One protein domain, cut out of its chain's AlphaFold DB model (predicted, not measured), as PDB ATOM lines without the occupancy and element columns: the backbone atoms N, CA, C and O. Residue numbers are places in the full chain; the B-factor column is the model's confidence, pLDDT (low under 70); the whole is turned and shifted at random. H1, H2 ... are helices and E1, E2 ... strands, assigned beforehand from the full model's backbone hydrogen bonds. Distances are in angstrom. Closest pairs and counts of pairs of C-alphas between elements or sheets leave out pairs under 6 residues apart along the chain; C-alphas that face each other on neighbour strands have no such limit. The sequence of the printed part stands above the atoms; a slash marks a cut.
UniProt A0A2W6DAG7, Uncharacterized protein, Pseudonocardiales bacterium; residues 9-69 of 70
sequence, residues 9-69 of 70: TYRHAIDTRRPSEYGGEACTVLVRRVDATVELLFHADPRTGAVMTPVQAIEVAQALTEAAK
ATOM      1  N   THR A   9      20.843  36.583  17.763       94.38
ATOM      2  CA  THR A   9      20.396  36.162  19.108       94.38
ATOM      3  C   THR A   9      19.122  36.864  19.568       94.38
ATOM      4  O   THR A   9      18.455  36.392  20.486       94.38
ATOM      5  N   TYR A  10      18.750  37.964  18.912       95.25
ATOM      6  CA  TYR A  10      17.505  38.684  19.160       95.25
ATOM      7  C   TYR A  10      16.914  39.184  17.844       95.25
ATOM      8  O   TYR A  10      17.653  39.633  16.963       95.25
ATOM      9  N   ARG A  11      15.583  39.150  17.728       95.12
ATOM     10  CA  ARG A  11      14.839  39.619  16.557       95.12
ATOM     11  C   ARG A  11      13.446  40.092  16.960       95.12
ATOM     12  O   ARG A  11      12.687  39.322  17.537       95.12
ATOM     13  N   HIS A  12      13.086  41.308  16.569       95.62
ATOM     14  CA  HIS A  12      11.755  41.874  16.764       95.62
ATOM     15  C   HIS A  12      11.360  42.733  15.565       95.62
ATOM     16  O   HIS A  12      12.092  43.646  15.188       95.62
ATOM     17  N   ALA A  13      10.224  42.427  14.940       94.69
ATOM     18  CA  ALA A  13       9.734  43.133  13.758       94.69
ATOM     19  C   ALA A  13       8.467  43.923  14.096       94.69
ATOM     20  O   ALA A  13       7.562  43.395  14.734       94.69
ATOM     21  N   ILE A  14       8.406  45.169  13.635       93.00
ATOM     22  CA  ILE A  14       7.319  46.114  13.887       93.00
ATOM     23  C   ILE A  14       6.809  46.603  12.538       93.00
ATOM     24  O   ILE A  14       7.499  47.326  11.816       93.00
ATOM     25  N   ASP A  15       5.582  46.221  12.203       89.12
ATOM     26  CA  ASP A  15       4.932  46.655  10.973       89.12
ATOM     27  C   ASP A  15       4.225  47.991  11.190       89.12
ATOM     28  O   ASP A  15       3.252  48.108  11.935       89.12
ATOM     29  N   THR A  16       4.702  49.013  10.494       84.50
ATOM     30  CA  THR A  16       4.105  50.347  10.469       84.50
ATOM     31  C   THR A  16       3.360  50.541   9.154       84.50
ATOM     32  O   THR A  16       3.819  50.143   8.083       84.50
ATOM     33  N   ARG A  17       2.166  51.127   9.218       80.69
ATOM     34  CA  ARG A  17       1.339  51.401   8.039       80.69
ATOM     35  C   ARG A  17       0.733  52.781   8.176       80.69
ATOM     36  O   ARG A  17       0.277  53.149   9.255       80.69
ATOM     37  N   ARG A  18       0.685  53.526   7.075       75.38
ATOM     38  CA  ARG A  18      -0.206  54.682   6.988       75.38
ATOM     39  C   ARG A  18      -1.605  54.181   6.610       75.38
ATOM     40  O   ARG A  18      -1.692  53.253   5.805       75.38
ATOM     41  N   PRO A  19      -2.694  54.764   7.141       68.06
ATOM     42  CA  PRO A  19      -4.023  54.485   6.610       68.06
ATOM     43  C   PRO A  19      -4.058  54.734   5.096       68.06
ATOM     44  O   PRO A  19      -3.494  55.722   4.610       68.06
ATOM     45  N   SER A  20      -4.696  53.825   4.357       65.06
ATOM     46  CA  SER A  20      -4.718  53.812   2.884       65.06
ATOM     47  C   SER A  20      -5.304  55.092   2.282       65.06
ATOM     48  O   SER A  20      -4.884  55.517   1.209       65.06
ATOM     49  N   GLU A  21      -6.208  55.749   3.009       65.75
ATOM     50  CA  GLU A  21      -6.803  57.054   2.692       65.75
ATOM     51  C   GLU A  21      -5.781  58.199   2.548       65.75
ATOM     52  O   GLU A  21      -6.074  59.197   1.896       65.75
ATOM     53  N   TYR A  22      -4.560  58.040   3.068       67.25
ATOM     54  CA  TYR A  22      -3.470  59.008   2.905       67.25
ATOM     55  C   TYR A  22      -2.359  58.534   1.952       67.25
ATOM     56  O   TYR A  22      -1.269  59.112   1.948       67.25
ATOM     57  N   GLY A  23      -2.602  57.469   1.179       63.16
ATOM     58  CA  GLY A  23      -1.717  57.011   0.102       63.16
ATOM     59  C   GLY A  23      -0.348  56.479   0.540       63.16
ATOM     60  O   GLY A  23       0.563  56.432  -0.279       63.16
ATOM     61  N   GLY A  24      -0.163  56.120   1.815       67.50
ATOM     62  CA  GLY A  24       1.106  55.565   2.299       67.50
ATOM     63  C   GLY A  24       1.112  54.038   2.304       67.50
ATOM     64  O   GLY A  24       0.128  53.409   2.688       67.50
ATOM     65  N   GLU A  25       2.240  53.447   1.918       74.12
ATOM     66  CA  GLU A  25       2.461  51.999   1.997       74.12
ATOM     67  C   GLU A  25       3.022  51.559   3.362       74.12
ATOM     68  O   GLU A  25       3.257  52.377   4.257       74.12
ATOM     69  N   ALA A  26       3.201  50.249   3.542       80.69
ATOM     70  CA  ALA A  26       3.764  49.671   4.757       80.69
ATOM     71  C   ALA A  26       5.290  49.878   4.840       80.69
ATOM     72  O   ALA A  26       5.981  49.901   3.824       80.69
ATOM     73  N   CYS A  27       5.804  49.987   6.063       85.81
ATOM     74  CA  CYS A  27       7.220  49.865   6.400       85.81
ATOM     75  C   CYS A  27       7.354  48.836   7.516       85.81
ATOM     76  O   CYS A  27       6.626  48.919   8.508       85.81
ATOM     77  N   THR A  28       8.310  47.922   7.404       89.81
ATOM     78  CA  THR A  28       8.685  47.056   8.525       89.81
ATOM     79  C   THR A  28       9.966  47.585   9.153       89.81
ATOM     80  O   THR A  28      10.989  47.713   8.480       89.81
ATOM     81  N   VAL A  29       9.922  47.857  10.452       91.25
ATOM     82  CA  VAL A  29      11.101  48.149  11.265       91.25
ATOM     83  C   VAL A  29      11.549  46.854  11.927       91.25
ATOM     84  O   VAL A  29      10.760  46.193  12.592       91.25
ATOM     85  N   LEU A  30      12.805  46.469  11.746       94.56
ATOM     86  CA  LEU A  30      13.385  45.266  12.332       94.56
ATOM     87  C   LEU A  30      14.478  45.665  13.319       94.56
ATOM     88  O   LEU A  30      15.503  46.214  12.922       94.56
ATOM     89  N   VAL A  31      14.271  45.343  14.591       95.69
ATOM     90  CA  VAL A  31      15.320  45.362  15.608       95.69
ATOM     91  C   VAL A  31      15.912  43.968  15.683       95.69
ATOM     92  O   VAL A  31      15.189  42.989  15.865       95.69
ATOM     93  N   ARG A  32      17.228  43.847  15.553       95.62
ATOM     94  CA  ARG A  32      17.903  42.564  15.748       95.62
ATOM     95  C   ARG A  32      19.220  42.734  16.475       95.62
ATOM     96  O   ARG A  32      19.833  43.796  16.419       95.62
ATOM     97  N   ARG A  33      19.660  41.668  17.129       95.44
ATOM     98  CA  ARG A  33      21.014  41.545  17.651       95.44
ATOM     99  C   ARG A  33      21.739  40.475  16.859       95.44
ATOM    100  O   ARG A  33      21.271  39.340  16.827       95.44
ATOM    101  N   VAL A  34      22.865  40.837  16.261       95.19
ATOM    102  CA  VAL A  34      23.761  39.919  15.556       95.19
ATOM    103  C   VAL A  34      25.134  40.056  16.196       95.19
ATOM    104  O   VAL A  34      25.703  41.147  16.226       95.19
ATOM    105  N   ASP A  35      25.630  38.966  16.776       92.56
ATOM    106  CA  ASP A  35      26.874  38.948  17.545       92.56
ATOM    107  C   ASP A  35      26.899  40.045  18.641       92.56
ATOM    108  O   ASP A  35      26.077  40.066  19.570       92.56
ATOM    109  N   ALA A  36      27.844  40.985  18.541       91.88
ATOM    110  CA  ALA A  36      28.014  42.099  19.470       91.88
ATOM    111  C   ALA A  36      27.234  43.367  19.068       91.88
ATOM    112  O   ALA A  36      27.307  44.371  19.777       91.88
ATOM    113  N   THR A  37      26.493  43.342  17.959       94.19
ATOM    114  CA  THR A  37      25.864  44.527  17.370       94.19
ATOM    115  C   THR A  37      24.345  44.468  17.484       94.19
ATOM    116  O   THR A  37      23.718  43.446  17.208       94.19
ATOM    117  N   VAL A  38      23.747  45.594  17.877       96.19
ATOM    118  CA  VAL A  38      22.302  45.828  17.780       96.19
ATOM    119  C   VAL A  38      22.042  46.650  16.524       96.19
ATOM    120  O   VAL A  38      22.644  47.704  16.332       96.19
ATOM    121  N   GLU A  39      21.147  46.167  15.673       94.88
ATOM    122  CA  GLU A  39      20.789  46.788  14.405       94.88
ATOM    123  C   GLU A  39      19.316  47.204  14.401       94.88
ATOM    124  O   GLU A  39      18.445  46.468  14.870       94.88
ATOM    125  N   LEU A  40      19.052  48.372  13.814       94.31
ATOM    126  CA  LEU A  40      17.718  48.871  13.500       94.31
ATOM    127  C   LEU A  40      17.612  49.018  11.980       94.31
ATOM    128  O   LEU A  40      18.235  49.901  11.391       94.31
ATOM    129  N   LEU A  41      16.845  48.137  11.347       92.56
ATOM    130  CA  LEU A  41      16.688  48.081   9.897       92.56
ATOM    131  C   LEU A  41      15.292  48.541   9.491       92.56
ATOM    132  O   LEU A  41      14.305  48.205  10.138       92.56
ATOM    133  N   PHE A  42      15.214  49.263   8.377       87.31
ATOM    134  CA  PHE A  42      13.960  49.741   7.804       87.31
ATOM    135  C   PHE A  42      13.756  49.083   6.444       87.31
ATOM    136  O   PHE A  42      14.572  49.248   5.539       87.31
ATOM    137  N   HIS A  43      12.667  48.337   6.298       84.62
ATOM    138  CA  HIS A  43      12.218  47.818   5.015       84.62
ATOM    139  C   HIS A  43      11.110  48.732   4.488       84.62
ATOM    140  O   HIS A  43       9.961  48.622   4.918       84.62
ATOM    141  N   ALA A  44      11.470  49.632   3.571       77.44
ATOM    142  CA  ALA A  44      10.572  50.607   2.957       77.44
ATOM    143  C   ALA A  44      10.793  50.687   1.432       77.44
ATOM    144  O   ALA A  44      11.929  50.593   0.963       77.44
ATOM    145  N   ASP A  45       9.713  50.876   0.669       73.00
ATOM    146  CA  ASP A  45       9.735  51.314  -0.735       73.00
ATOM    147  C   ASP A  45       9.939  52.850  -0.758       73.00
ATOM    148  O   ASP A  45       9.527  53.545   0.173       73.00
ATOM    149  N   PRO A  46      10.553  53.440  -1.795       62.06
ATOM    150  CA  PRO A  46      10.598  54.897  -1.970       62.06
ATOM    151  C   PRO A  46       9.249  55.631  -1.827       62.06
ATOM    152  O   PRO A  46       9.228  56.823  -1.525       62.06
ATOM    153  N   ARG A  47       8.117  54.949  -2.040       66.62
ATOM    154  CA  ARG A  47       6.749  55.472  -1.869       66.62
ATOM    155  C   ARG A  47       6.201  55.323  -0.451       66.62
ATOM    156  O   ARG A  47       5.050  55.676  -0.186       66.62
ATOM    157  N   THR A  48       6.991  54.802   0.479       68.88
ATOM    158  CA  THR A  48       6.535  54.557   1.839       68.88
ATOM    159  C   THR A  48       6.305  55.869   2.585       68.88
ATOM    160  O   THR A  48       7.224  56.619   2.894       68.88
ATOM    161  N   GLY A  49       5.038  56.122   2.914       71.00
ATOM    162  CA  GLY A  49       4.600  57.205   3.794       71.00
ATOM    163  C   GLY A  49       4.214  56.719   5.191       71.00
ATOM    164  O   GLY A  49       3.436  57.394   5.860       71.00
ATOM    165  N   ALA A  50       4.657  55.523   5.597       79.69
ATOM    166  CA  ALA A  50       4.304  54.932   6.883       79.69
ATOM    167  C   ALA A  50       4.635  55.889   8.034       79.69
ATOM    168  O   ALA A  50       5.731  56.444   8.109       79.69
ATOM    169  N   VAL A  51       3.674  56.070   8.938       80.50
ATOM    170  CA  VAL A  51       3.857  56.866  10.148       80.50
ATOM    171  C   VAL A  51       3.847  55.912  11.323       80.50
ATOM    172  O   VAL A  51       2.903  55.144  11.505       80.50
ATOM    173  N   MET A  52       4.912  55.959  12.112       85.62
ATOM    174  CA  MET A  52       4.988  55.218  13.359       85.62
ATOM    175  C   MET A  52       4.046  55.857  14.379       85.62
ATOM    176  O   MET A  52       4.105  57.062  14.627       85.62
ATOM    177  N   THR A  53       3.170  55.054  14.971       88.00
ATOM    178  CA  THR A  53       2.335  55.513  16.087       88.00
ATOM    179  C   THR A  53       3.174  55.665  17.365       88.00
ATOM    180  O   THR A  53       4.213  55.013  17.494       88.00
ATOM    181  N   PRO A  54       2.728  56.453  18.361       90.38
ATOM    182  CA  PRO A  54       3.429  56.548  19.645       90.38
ATOM    183  C   PRO A  54       3.637  55.193  20.336       90.38
ATOM    184  O   PRO A  54       4.688  54.958  20.925       90.38
ATOM    185  N   VAL A  55       2.668  54.277  20.222       92.56
ATOM    186  CA  VAL A  55       2.772  52.912  20.769       92.56
ATOM    187  C   VAL A  55       3.901  52.138  20.092       92.56
ATOM    188  O   VAL A  55       4.719  51.530  20.771       92.56
ATOM    189  N   GLN A  56       4.001  52.222  18.766       91.56
ATOM    190  CA  GLN A  56       5.074  51.568  18.013       91.56
ATOM    191  C   GLN A  56       6.445  52.184  18.308       91.56
ATOM    192  O   GLN A  56       7.440  51.469  18.330       91.56
ATOM    193  N   ALA A  57       6.519  53.486  18.594       91.50
ATOM    194  CA  ALA A  57       7.766  54.113  19.030       91.50
ATOM    195  C   ALA A  57       8.234  53.575  20.396       91.50
ATOM    196  O   ALA A  57       9.422  53.310  20.582       91.50
ATOM    197  N   ILE A  58       7.301  53.363  21.333       96.06
ATOM    198  CA  ILE A  58       7.592  52.710  22.619       96.06
ATOM    199  C   ILE A  58       8.053  51.267  22.389       96.06
ATOM    200  O   ILE A  58       9.036  50.839  22.990       96.06
ATOM    201  N   GLU A  59       7.390  50.541  21.491       96.00
ATOM    202  CA  GLU A  59       7.749  49.166  21.140       96.00
ATOM    203  C   GLU A  59       9.169  49.070  20.556       96.00
ATOM    204  O   GLU A  59       9.946  48.219  20.982       96.00
ATOM    205  N   VAL A  60       9.561  49.989  19.660       94.81
ATOM    206  CA  VAL A  60      10.945  50.080  19.152       94.81
ATOM    207  C   VAL A  60      11.931  50.291  20.302       94.81
ATOM    208  O   VAL A  60      12.954  49.611  20.368       94.81
ATOM    209  N   ALA A  61      11.639  51.214  21.223       95.69
ATOM    210  CA  ALA A  61      12.525  51.506  22.351       95.69
ATOM    211  C   ALA A  61      12.684  50.302  23.294       95.69
ATOM    212  O   ALA A  61      13.794  50.004  23.744       95.69
ATOM    213  N   GLN A  62      11.594  49.583  23.564       97.25
ATOM    214  CA  GLN A  62      11.620  48.343  24.339       97.25
ATOM    215  C   GLN A  62      12.429  47.264  23.620       97.25
ATOM    216  O   GLN A  62      13.311  46.667  24.230       97.25
ATOM    217  N   ALA A  63      12.210  47.074  22.319       96.56
ATOM    218  CA  ALA A  63      12.943  46.089  21.535       96.56
ATOM    219  C   ALA A  63      14.451  46.380  21.486       96.56
ATOM    220  O   ALA A  63      15.259  45.470  21.645       96.56
ATOM    221  N   LEU A  64      14.848  47.649  21.335       96.69
ATOM    222  CA  LEU A  64      16.254  48.066  21.417       96.69
ATOM    223  C   LEU A  64      16.846  47.806  22.804       96.69
ATOM    224  O   LEU A  64      17.987  47.363  22.918       96.69
ATOM    225  N   THR A  65      16.065  48.060  23.854       96.81
ATOM    226  CA  THR A  65      16.480  47.817  25.239       96.81
ATOM    227  C   THR A  65      16.702  46.329  25.493       96.81
ATOM    228  O   THR A  65      17.728  45.959  26.053       96.81
ATOM    229  N   GLU A  66      15.785  45.465  25.051       96.31
ATOM    230  CA  GLU A  66      15.943  44.011  25.168       96.31
ATOM    231  C   GLU A  66      17.100  43.493  24.311       96.31
ATOM    232  O   GLU A  66      17.916  42.720  24.800       96.31
ATOM    233  N   ALA A  67      17.245  43.980  23.075       94.69
ATOM    234  CA  ALA A  67      18.365  43.618  22.213       94.69
ATOM    235  C   ALA A  67      19.721  43.993  22.830       94.69
ATOM    236  O   ALA A  67      20.711  43.307  22.590       94.69
ATOM    237  N   ALA A  68      19.790  45.072  23.615       93.50
ATOM    238  CA  ALA A  68      21.019  45.529  24.259       93.50
ATOM    239  C   ALA A  68      21.388  44.731  25.521       93.50
ATOM    240  O   ALA A  68      22.567  44.715  25.883       93.50
ATOM    241  N   LYS A  69      20.426  44.059  26.167       89.25
ATOM    242  CA  LYS A  69      20.678  43.246  27.362       89.25
ATOM    243  C   LYS A  69      21.453  41.983  26.978       89.25
ATOM    244  O   LYS A  69      20.960  41.138  26.235       89.25
TER     245      LYS A  69
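AT A GLANCE: This is residues 9 to 69 of the 70 residues of an uncharacterized protein of Pseudonocardiales bacterium (UniProt A0A2W6DAG7). A narrow, antiparallel sheet of three long strands, E1 - E2 - E3 in order across it, has a single helix, H1, lying along one of its faces, while the other face is bare. The strands and H1 run along the length of the flat outline, and the links between E1 and E2 and between E3 and H1 gather toward one end. The printed part has 61 residues, with three named strands and then one named helix, in the order E1, E2, E3, H1; the class is mixed, helices and strands. It is only just compact, close to loose, with a radius of gyration of the C-alphas of 12.6 A and spans of 40 by 22 by 10 A.

IN THESE COORDINATES: E2, residues 26 to 34, is 24.7 A long. E1, residues 9 to 17, is 26.8 A long and begins at C-alpha 9 (20.396, 36.162, 19.108). E3, residues 37 to 43, measures 18.7 A. H1, residues 54 to 68, measures 21.3 A and ends at C-alpha 68 (21.019, 45.529, 24.259).

HOW THE PARTS SIT: The strands form a meander, each the antiparallel neighbour of the one before, and the sheet is twisted, with C-alphas up to 4.0 A off its best plane. E1 and E2, a hairpin, stand at 168 degrees, with N 14 and O 29 within hydrogen-bond range at 2.8 A. E2 and E3, also a hairpin, stand at 165 degrees, with N 30 and O 41 at 2.8 A. H1 is on the sheet at a height of 9.0 A, making two layers, a helix on one face of a sheet. It lies over E1 and E2 and runs along the strands, at 0 degrees to E2 on the local plane. The closest C-alphas of H1 and E2 are those of Ala 67 and Arg 33, 5.7 A apart. Every O i to N i+4 pair in H1 is within hydrogen-bond range.

THE WHOLE: The C-alphas farthest apart, of Glu 21 and Ala 36, are 41.4 A apart. The printed part has no cut and no long link. Mean pLDDT of the printed part is 86.6; residues 19 to 24 and 46 to 48 are under 70.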